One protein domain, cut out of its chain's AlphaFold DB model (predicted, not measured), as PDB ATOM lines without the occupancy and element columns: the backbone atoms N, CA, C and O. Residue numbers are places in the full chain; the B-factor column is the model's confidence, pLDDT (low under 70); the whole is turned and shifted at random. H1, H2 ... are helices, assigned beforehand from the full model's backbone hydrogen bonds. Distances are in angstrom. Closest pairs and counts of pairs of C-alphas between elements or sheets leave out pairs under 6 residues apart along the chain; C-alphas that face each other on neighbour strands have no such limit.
ATOM      1  N   ALA A   6      79.563  17.886  89.576       89.69
ATOM      2  CA  ALA A   6      80.588  18.834  89.129       89.69
ATOM      3  C   ALA A   6      80.576  20.162  89.913       89.69
ATOM      4  O   ALA A   6      81.503  20.964  89.795       89.69
ATOM      5  N   SER A   7      79.539  20.412  90.721       89.25
ATOM      6  CA  SER A   7      79.475  21.560  91.626       89.25
ATOM      7  C   SER A   7      80.278  21.368  92.917       89.25
ATOM      8  O   SER A   7      80.542  22.360  93.600       89.25
ATOM      9  N   ILE A   8      80.710  20.136  93.225       89.50
ATOM     10  CA  ILE A   8      81.586  19.835  94.362       89.50
ATOM     11  C   ILE A   8      82.964  20.443  94.074       89.50
ATOM     12  O   ILE A   8      83.575  20.188  93.035       89.50
ATOM     13  N   LYS A   9      83.453  21.274  94.994       92.94
ATOM     14  CA  LYS A   9      84.747  21.962  94.906       92.94
ATOM     15  C   LYS A   9      85.648  21.537  96.059       92.94
ATOM     16  O   LYS A   9      85.206  20.849  96.974       92.94
ATOM     17  N   ASP A  10      86.911  21.956  96.011       91.88
ATOM     18  CA  ASP A  10      87.830  21.838  97.147       91.88
ATOM     19  C   ASP A  10      87.384  22.753  98.300       91.88
ATOM     20  O   ASP A  10      87.869  23.869  98.471       91.88
ATOM     21  N   GLU A  11      86.412  22.276  99.066       93.56
ATOM     22  CA  GLU A  11      85.865  22.894 100.268       93.56
ATOM     23  C   GLU A  11      85.938  21.880 101.425       93.56
ATOM     24  O   GLU A  11      86.162  20.686 101.188       93.56
ATOM     25  N   PRO A  12      85.808  22.317 102.691       91.25
ATOM     26  CA  PRO A  12      85.753  21.390 103.812       91.25
ATOM     27  C   PRO A  12      84.649  20.346 103.614       91.25
ATOM     28  O   PRO A  12      83.518  20.690 103.284       91.25
ATOM     29  N   TYR A  13      84.987  19.076 103.826       87.12
ATOM     30  CA  TYR A  13      84.041  17.967 103.783       87.12
ATOM     31  C   TYR A  13      82.892  18.207 104.764       87.12
ATOM     32  O   TYR A  13      83.094  18.195 105.980       87.12
ATOM     33  N   ASP A  14      81.698  18.396 104.214       86.12
ATOM     34  CA  ASP A  14      80.456  18.558 104.953       86.12
ATOM     35  C   ASP A  14      79.609  17.289 104.794       86.12
ATOM     36  O   ASP A  14      79.015  17.024 103.743       86.12
ATOM     37  N   PHE A  15      79.608  16.465 105.842       78.88
ATOM     38  CA  PHE A  15      78.855  15.215 105.864       78.88
ATOM     39  C   PHE A  15      77.342  15.455 105.876       78.88
ATOM     40  O   PHE A  15      76.612  14.702 105.237       78.88
ATOM     41  N   GLU A  16      76.869  16.496 106.565       80.00
ATOM     42  CA  GLU A  16      75.439  16.804 106.665       80.00
ATOM     43  C   GLU A  16      74.896  17.275 105.312       80.00
ATOM     44  O   GLU A  16      73.813  16.860 104.887       80.00
ATOM     45  N   LEU A  17      75.683  18.068 104.581       85.50
ATOM     46  CA  LEU A  17      75.354  18.457 103.214       85.50
ATOM     47  C   LEU A  17      75.323  17.244 102.277       85.50
ATOM     48  O   LEU A  17      74.370  17.093 101.517       85.50
ATOM     49  N   MET A  18      76.319  16.354 102.338       86.69
ATOM     50  CA  MET A  18      76.316  15.135 101.522       86.69
ATOM     51  C   MET A  18      75.100  14.252 101.838       86.69
ATOM     52  O   MET A  18      74.414  13.814 100.915       86.69
ATOM     53  N   ALA A  19      74.836  13.986 103.120       80.06
ATOM     54  CA  ALA A  19      73.732  13.137 103.556       80.06
ATOM     55  C   ALA A  19      72.384  13.717 103.115       80.06
ATOM     56  O   ALA A  19      71.622  13.030 102.447       80.06
ATOM     57  N   SER A  20      72.145  15.011 103.353       86.88
ATOM     58  CA  SER A  20      70.904  15.673 102.929       86.88
ATOM     59  C   SER A  20      70.704  15.684 101.410       86.88
ATOM     60  O   SER A  20      69.577  15.557 100.934       86.88
ATOM     61  N   VAL A  21      71.783  15.797 100.629       84.50
ATOM     62  CA  VAL A  21      71.744  15.708  99.163       84.50
ATOM     63  C   VAL A  21      71.417  14.290  98.688       84.50
ATOM     64  O   VAL A  21      70.647  14.137  97.739       84.50
ATOM     65  N   VAL A  22      71.986  13.263  99.327       87.69
ATOM     66  CA  VAL A  22      71.696  11.855  99.010       87.69
ATOM     67  C   VAL A  22      70.265  11.504  99.405       87.69
ATOM     68  O   VAL A  22      69.545  10.967  98.573       87.69
ATOM     69  N   ASP A  23      69.813  11.902 100.593       87.31
ATOM     70  CA  ASP A  23      68.445  11.660 101.061       87.31
ATOM     71  C   ASP A  23      67.417  12.329 100.132       87.31
ATOM     72  O   ASP A  23      66.480  11.687  99.660       87.31
ATOM     73  N   ALA A  24      67.637  13.597  99.761       88.69
ATOM     74  CA  ALA A  24      66.769  14.307  98.819       88.69
ATOM     75  C   ALA A  24      66.796  13.707  97.400       88.69
ATOM     76  O   ALA A  24      65.837  13.854  96.638       88.69
ATOM     77  N   TYR A  25      67.896  13.064  97.002       91.94
ATOM     78  CA  TYR A  25      67.983  12.329  95.742       91.94
ATOM     79  C   TYR A  25      67.216  11.006  95.814       91.94
ATOM     80  O   TYR A  25      66.418  10.740  94.909       91.94
ATOM     81  N   ASP A  26      67.382  10.247  96.897       89.94
ATOM     82  CA  ASP A  26      66.706   8.974  97.158       89.94
ATOM     83  C   ASP A  26      65.185   9.159  97.223       89.94
ATOM     84  O   ASP A  26      64.442   8.360  96.659       89.94
ATOM     85  N   GLU A  27      64.711  10.278  97.782       93.00
ATOM     86  CA  GLU A  27      63.297  10.677  97.752       93.00
ATOM     87  C   GLU A  27      62.757  10.927  96.331       93.00
ATOM     88  O   GLU A  27      61.549  10.840  96.092       93.00
ATOM     89  N   THR A  28      63.625  11.256  95.367       92.69
ATOM     90  CA  THR A  28      63.220  11.612  93.993       92.69
ATOM     91  C   THR A  28      63.262  10.449  93.010       92.69
ATOM     92  O   THR A  28      62.760  10.586  91.889       92.69
ATOM     93  N   ILE A  29      63.823   9.309  93.411       90.88
ATOM     94  CA  ILE A  29      63.891   8.101  92.594       90.88
ATOM     95  C   ILE A  29      63.043   6.993  93.212       90.88
ATOM     96  O   ILE A  29      62.893   6.863  94.419       90.88
ATOM     97  N   THR A  30      62.434   6.170  92.365       92.06
ATOM     98  CA  THR A  30      61.658   5.027  92.859       92.06
ATOM     99  C   THR A  30      62.589   3.949  93.411       92.06
ATOM    100  O   THR A  30      63.708   3.796  92.931       92.06
ATOM    101  N   VAL A  31      62.117   3.125  94.351       79.31
ATOM    102  CA  VAL A  31      62.904   2.011  94.921       79.31
ATOM    103  C   VAL A  31      63.570   1.121  93.846       79.31
ATOM    104  O   VAL A  31      64.752   0.817  93.990       79.31
ATOM    105  N   PRO A  32      62.915   0.740  92.726       82.69
ATOM    106  CA  PRO A  32      63.586  -0.001  91.652       82.69
ATOM    107  C   PRO A  32      64.698   0.787  90.946       82.69
ATOM    108  O   PRO A  32      65.716   0.210  90.576       82.69
ATOM    109  N   GLN A  33      64.517   2.097  90.748       85.56
ATOM    110  CA  GLN A  33      65.558   2.962  90.191       85.56
ATOM    111  C   GLN A  33      66.723   3.106  91.166       85.56
ATOM    112  O   GLN A  33      67.860   3.006  90.734       85.56
ATOM    113  N   TRP A  34      66.448   3.250  92.462       91.81
ATOM    114  CA  TRP A  34      67.459   3.255  93.516       91.81
ATOM    115  C   TRP A  34      68.312   1.986  93.477       91.81
ATOM    116  O   TRP A  34      69.525   2.083  93.324       91.81
ATOM    117  N   TYR A  35      67.693   0.798  93.464       67.12
ATOM    118  CA  TYR A  35      68.423  -0.471  93.345       67.12
ATOM    119  C   TYR A  35      69.249  -0.568  92.059       67.12
ATOM    120  O   TYR A  35      70.401  -0.992  92.118       67.12
ATOM    121  N   ASN A  36      68.693  -0.166  90.911       79.88
ATOM    122  CA  ASN A  36      69.426  -0.185  89.643       79.88
ATOM    123  C   ASN A  36      70.628   0.769  89.672       79.88
ATOM    124  O   ASN A  36      71.716   0.362  89.281       79.88
ATOM    125  N   CYS A  37      70.447   1.985  90.199       80.75
ATOM    126  CA  CYS A  37      71.503   2.983  90.323       80.75
ATOM    127  C   CYS A  37      72.588   2.569  91.334       80.75
ATOM    128  O   CYS A  37      73.764   2.870  91.150       80.75
ATOM    129  N   VAL A  38      72.222   1.891  92.427       76.81
ATOM    130  CA  VAL A  38      73.202   1.336  93.375       76.81
ATOM    131  C   VAL A  38      73.985   0.199  92.719       76.81
ATOM    132  O   VAL A  38      75.209   0.162  92.819       76.81
ATOM    133  N   TYR A  39      73.295  -0.700  92.014       77.19
ATOM    134  CA  TYR A  39      73.893  -1.881  91.396       77.19
ATOM    135  C   TYR A  39      74.862  -1.549  90.254       77.19
ATOM    136  O   TYR A  39      75.921  -2.164  90.153       77.19
ATOM    137  N   ASP A  40      74.530  -0.580  89.401       83.50
ATOM    138  CA  ASP A  40      75.392  -0.162  88.289       83.50
ATOM    139  C   ASP A  40      76.420   0.921  88.675       83.50
ATOM    140  O   ASP A  40      77.183   1.387  87.826       83.50
ATOM    141  N   GLY A  41      76.457   1.315  89.955       81.62
ATOM    142  CA  GLY A  41      77.353   2.345  90.480       81.62
ATOM    143  C   GLY A  41      77.000   3.775  90.052       81.62
ATOM    144  O   GLY A  41      77.770   4.695  90.329       81.62
ATOM    145  N   SER A  42      75.858   4.001  89.394       89.88
ATOM    146  CA  SER A  42      75.414   5.332  88.961       89.88
ATOM    147  C   SER A  42      74.715   6.151  90.053       89.88
ATOM    148  O   SER A  42      74.409   7.327  89.831       89.88
ATOM    149  N   HIS A  43      74.497   5.571  91.240       94.06
ATOM    150  CA  HIS A  43      73.896   6.239  92.394       94.06
ATOM    151  C   HIS A  43      74.620   7.542  92.746       94.06
ATOM    152  O   HIS A  43      75.854   7.608  92.706       94.06
ATOM    153  N   LEU A  44      73.865   8.567  93.158       90.94
ATOM    154  CA  LEU A  44      74.424   9.883  93.472       90.94
ATOM    155  C   LEU A  44      75.518   9.804  94.542       90.94
ATOM    156  O   LEU A  44      76.537  10.473  94.415       90.94
ATOM    157  N   TYR A  45      75.352   8.920  95.529       90.31
ATOM    158  CA  TYR A  45      76.371   8.630  96.540       90.31
ATOM    159  C   TYR A  45      77.726   8.241  95.923       90.31
ATOM    160  O   TYR A  45      78.748   8.841  96.250       90.31
ATOM    161  N   TYR A  46      77.755   7.289  94.983       86.81
ATOM    162  CA  TYR A  46      79.003   6.842  94.357       86.81
ATOM    163  C   TYR A  46      79.617   7.917  93.463       86.81
ATOM    164  O   TYR A  46      80.835   8.092  93.458       86.81
ATOM    165  N   ARG A  47      78.783   8.689  92.757       90.19
ATOM    166  CA  ARG A  47      79.245   9.823  91.944       90.19
ATOM    167  C   ARG A  47      79.830  10.944  92.808       90.19
ATOM    168  O   ARG A  47      80.852  11.515  92.439       90.19
ATOM    169  N   TYR A  48      79.236  11.207  93.971       88.56
ATOM    170  CA  TYR A  48      79.743  12.160  94.960       88.56
ATOM    171  C   TYR A  48      81.107  11.714  95.508       88.56
ATOM    172  O   TYR A  48      82.059  12.493  95.503       88.56
ATOM    173  N   GLN A  49      81.236  10.442  95.905       84.56
ATOM    174  CA  GLN A  49      82.500   9.877  96.393       84.56
ATOM    175  C   GLN A  49      83.594   9.877  95.314       84.56
ATOM    176  O   GLN A  49      84.730  10.263  95.586       84.56
ATOM    177  N   ALA A  50      83.259   9.513  94.073       81.94
ATOM    178  CA  ALA A  50      84.193   9.554  92.951       81.94
ATOM    179  C   ALA A  50      84.710  10.979  92.687       81.94
ATOM    180  O   ALA A  50      85.909  11.162  92.473       81.94
ATOM    181  N   GLN A  51      83.839  11.989  92.767       89.50
ATOM    182  CA  GLN A  51      84.237  13.386  92.596       89.50
ATOM    183  C   GLN A  51      85.143  13.879  93.730       89.50
ATOM    184  O   GLN A  51      86.116  14.585  93.472       89.50
ATOM    185  N   LEU A  52      84.866  13.497  94.983       80.50
ATOM    186  CA  LEU A  52      85.751  13.818  96.106       80.50
ATOM    187  C   LEU A  52      87.137  13.197  95.924       80.50
ATOM    188  O   LEU A  52      88.136  13.863  96.179       80.50
ATOM    189  N   LEU A  53      87.210  11.954  95.444       81.31
ATOM    190  CA  LEU A  53      88.479  11.295  95.132       81.31
ATOM    191  C   LEU A  53      89.218  11.986  93.981       81.31
ATOM    192  O   LEU A  53      90.440  12.125  94.045       81.31
ATOM    193  N   GLU A  54      88.506  12.459  92.959       87.00
ATOM    194  CA  GLU A  54      89.096  13.247  91.873       87.00
ATOM    195  C   GLU A  54      89.686  14.562  92.400       87.00
ATOM    196  O   GLU A  54      90.842  14.873  92.114       87.00
ATOM    197  N   ILE A  55      88.943  15.289  93.244       85.06
ATOM    198  CA  ILE A  55      89.426  16.515  93.894       85.06
ATOM    199  C   ILE A  55      90.656  16.195  94.745       85.06
ATOM    200  O   ILE A  55      91.691  16.831  94.561       85.06
ATOM    201  N   LEU A  56      90.597  15.163  95.593       79.25
ATOM    202  CA  LEU A  56      91.714  14.722  96.435       79.25
ATOM    203  C   LEU A  56      92.947  14.284  95.644       79.25
ATOM    204  O   LEU A  56      94.057  14.381  96.167       79.25
ATOM    205  N   SER A  57      92.770  13.814  94.411       82.38
ATOM    206  CA  SER A  57      93.865  13.427  93.517       82.38
ATOM    207  C   SER A  57      94.574  14.638  92.905       82.38
ATOM    208  O   SER A  57      95.694  14.505  92.417       82.38
ATOM    209  N   THR A  58      93.969  15.829  92.950       87.88
ATOM    210  CA  THR A  58      94.641  17.066  92.545       87.88
ATOM    211  C   THR A  58      95.531  17.592  93.669       87.88
ATOM    212  O   THR A  58      95.108  17.725  94.816       87.88
ATOM    213  N   ASP A  59      96.771  17.961  93.350       83.38
ATOM    214  CA  ASP A  59      97.702  18.536  94.337       83.38
ATOM    215  C   ASP A  59      97.227  19.878  94.919       83.38
ATOM    216  O   ASP A  59      97.737  20.336  95.941       83.38
ATOM    217  N   SER A  60      96.229  20.501  94.290       83.50
ATOM    218  CA  SER A  60      95.607  21.751  94.717       83.50
ATOM    219  C   SER A  60      94.516  21.602  95.779       83.50
ATOM    220  O   SER A  60      94.045  22.636  96.247       83.50
ATOM    221  N   SER A  61      94.097  20.386  96.161       82.94
ATOM    222  CA  SER A  61      92.985  20.196  97.105       82.94
ATOM    223  C   SER A  61      93.403  20.408  98.567       82.94
ATOM    224  O   SER A  61      93.570  19.457  99.341       82.94
ATOM    225  N   VAL A  62      93.671  21.653  98.943       87.25
ATOM    226  CA  VAL A  62      94.180  22.000 100.274       87.25
ATOM    227  C   VAL A  62      93.065  21.915 101.314       87.25
ATOM    228  O   VAL A  62      93.299  21.427 102.421       87.25
ATOM    229  N   HIS A  63      91.853  22.353 100.973       87.81
ATOM    230  CA  HIS A  63      90.765  22.487 101.939       87.81
ATOM    231  C   HIS A  63      90.135  21.142 102.299       87.81
ATOM    232  O   HIS A  63      89.991  20.844 103.486       87.81
ATOM    233  N   LEU A  64      89.855  20.298 101.306       79.38
ATOM    234  CA  LEU A  64      89.273  18.976 101.508       79.38
ATOM    235  C   LEU A  64      90.256  18.030 102.214       79.38
ATOM    236  O   LEU A  64      89.886  17.347 103.168       79.38
ATOM    237  N   ARG A  65      91.542  18.040 101.822       81.50
ATOM    238  CA  ARG A  65      92.587  17.268 102.529       81.50
ATOM    239  C   ARG A  65      92.735  17.738 103.971       81.50
ATOM    240  O   ARG A  65      92.866  16.904 104.863       81.50
ATOM    241  N   SER A  66      92.705  19.050 104.216       80.56
ATOM    242  CA  SER A  66      92.804  19.592 105.573       80.56
ATOM    243  C   SER A  66      91.593  19.227 106.425       80.56
ATOM    244  O   SER A  66      91.778  18.899 107.593       80.56
ATOM    245  N   SER A  67      90.370  19.263 105.887       77.12
ATOM    246  CA  SER A  67      89.183  18.919 106.675       77.12
ATOM    247  C   SER A  67      89.105  17.422 106.960       77.12
ATOM    248  O   SER A  67      88.796  17.049 108.082       77.12
ATOM    249  N   LEU A  68      89.433  16.558 105.990       70.00
ATOM    250  CA  LEU A  68      89.474  15.108 106.202       70.00
ATOM    251  C   LEU A  68      90.595  14.719 107.164       70.00
ATOM    252  O   LEU A  68      90.408  13.832 107.991       70.00
ATOM    253  N   ARG A  69      91.733  15.420 107.109       71.94
ATOM    254  CA  ARG A  69      92.809  15.271 108.091       71.94
ATOM    255  C   ARG A  69      92.366  15.702 109.482       71.94
ATOM    256  O   ARG A  69      92.637  14.969 110.417       71.94
ATOM    257  N   LEU A  70      91.666  16.828 109.621       68.50
ATOM    258  CA  LEU A  70      91.105  17.262 110.905       68.50
ATOM    259  C   LEU A  70      90.048  16.283 111.422       68.50
ATOM    260  O   LEU A  70      90.023  16.008 112.614       68.50
ATOM    261  N   LEU A  71      89.215  15.715 110.546       59.31
ATOM    262  CA  LEU A  71      88.243  14.688 110.918       59.31
ATOM    263  C   LEU A  71      88.956  13.414 111.390       59.31
ATOM    264  O   LEU A  71      88.605  12.855 112.422       59.31
ATOM    265  N   TYR A  72      89.998  12.991 110.670       57.38
ATOM    266  CA  TYR A  72      90.842  11.859 111.042       57.38
ATOM    267  C   TYR A  72      91.581  12.107 112.357       57.38
ATOM    268  O   TYR A  72      91.593  11.236 113.215       57.38
ATOM    269  N   GLU A  73      92.167  13.288 112.545       59.88
ATOM    270  CA  GLU A  73      92.845  13.687 113.780       59.88
ATOM    271  C   GLU A  73      91.853  13.837 114.937       59.88
ATOM    272  O   GLU A  73      92.206  13.489 116.052       59.88
ATOM    273  N   SER A  74      90.608  14.256 114.690       51.81
ATOM    274  CA  SER A  74      89.541  14.300 115.697       51.81
ATOM    275  C   SER A  74      89.081  12.900 116.097       51.81
ATOM    276  O   SER A  74      88.931  12.634 117.281       51.81
ATOM    277  N   VAL A  75      88.881  11.994 115.134       43.47
ATOM    278  CA  VAL A  75      88.547  10.589 115.414       43.47
ATOM    279  C   VAL A  75      89.708   9.915 116.137       43.47
ATOM    280  O   VAL A  75      89.494   9.226 117.124       43.47
ATOM    281  N   ARG A  76      90.943  10.159 115.690       48.47
ATOM    282  CA  ARG A  76      92.155   9.653 116.329       48.47
ATOM    283  C   ARG A  76      92.333  10.216 117.736       48.47
ATOM    284  O   ARG A  76      92.624   9.440 118.622       48.47
ATOM    285  N   ALA A  77      92.109  11.509 117.961       49.44
ATOM    286  CA  ALA A  77      92.173  12.113 119.290       49.44
ATOM    287  C   ALA A  77      91.096  11.546 120.221       49.44
ATOM    288  O   ALA A  77      91.395  11.257 121.372       49.44
ATOM    289  N   CYS A  78      89.882  11.300 119.715       42.03
ATOM    290  CA  CYS A  78      88.850  10.590 120.471       42.03
ATOM    291  C   CYS A  78      89.234   9.135 120.779       42.03
ATOM    292  O   CYS A  78      88.789   8.609 121.788       42.03
ATOM    293  N   LEU A  79      90.033   8.479 119.932       39.56
ATOM    294  CA  LEU A  79      90.559   7.134 120.192       39.56
ATOM    295  C   LEU A  79      91.753   7.165 121.164       39.56
ATOM    296  O   LEU A  79      91.832   6.323 122.048       39.56
ATOM    297  N   ASP A  80      92.630   8.164 121.060       45.12
ATOM    298  CA  ASP A  80      93.787   8.366 121.942       45.12
ATOM    299  C   ASP A  80      93.346   8.803 123.365       45.12
ATOM    300  O   ASP A  80      94.011   8.474 124.347       45.12
ATOM    301  N   GLU A  81      92.208   9.501 123.508       42.91
ATOM    302  CA  GLU A  81      91.576   9.814 124.808       42.91
ATOM    303  C   GLU A  81      91.018   8.573 125.527       42.91
ATOM    304  O   GLU A  81      90.888   8.593 126.751       42.91
ATOM    305  N   ILE A  82      90.721   7.490 124.800       41.25
ATOM    306  CA  ILE A  82      90.174   6.248 125.369       41.25
ATOM    307  C   ILE A  82      91.268   5.398 126.048       41.25
ATOM    308  O   ILE A  82      90.965   4.687 127.003       41.25
ATOM    309  N   ASP A  83      92.537   5.523 125.637       40.06
ATOM    310  CA  ASP A  83      93.626   4.612 126.045       40.06
ATOM    311  C   ASP A  83      94.569   5.133 127.148       40.06
ATOM    312  O   ASP A  83      95.456   4.403 127.597       40.06
TER     313      ASP A  83
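Overview. This is residues 6 to 83 of the 928 residues of an uncharacterized protein of Armillaria solidipes (UniProt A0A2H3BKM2). H1 and H3 make a loose V with short H2 at its narrow end, and H4 turns off at a corner where H3 ends, residues 72 to 83 sticking out as an arm. The printed part has 78 residues, with helices H1 to H4 in chain order and no named strand: all helix. It is loose, radius of gyration of the C-alphas 15.4 A, spanning 45 by 33 by 19 A.

Along the chain. Start at Ala 6; find C-alpha 15 at (78.855, 15.215, 105.864), where H1, residues 15 to 26, begins. Next come H2, residues 31 to 39, and H3, residues 44 to 57, 19.8 A long. H4, residues 62 to 80, runs 25.6 A to C-alpha 80 at (93.787, 8.366, 121.942).

Arrangement. H1 touches H3, whose residues 44 to 48 alone take part; the closest C-alphas, Val 22 and Tyr 45, are 6.2 A apart. They run opposite ways at 37 degrees, only just a steep tilt. H1 and H2 are close but not clearly touching, C-alphas 26 and 34 being closest at 6.8 A. H2 and H3 are near each other. H3 and H4 are close but not clearly touching, about perpendicular at 78 degrees; C-alphas 56 and 65 are closest, at 6.7 A. H4 is apart from H1 and H2. In each helix, every O i to N i+4 pair is within hydrogen-bond range.

Size, cuts and confidence. C-alphas 30 and 83, farthest apart, are separated by 46.1 A. The printed part has no cut, and the three links are tight. Residues 35 and 70 to 83 have pLDDT under 70.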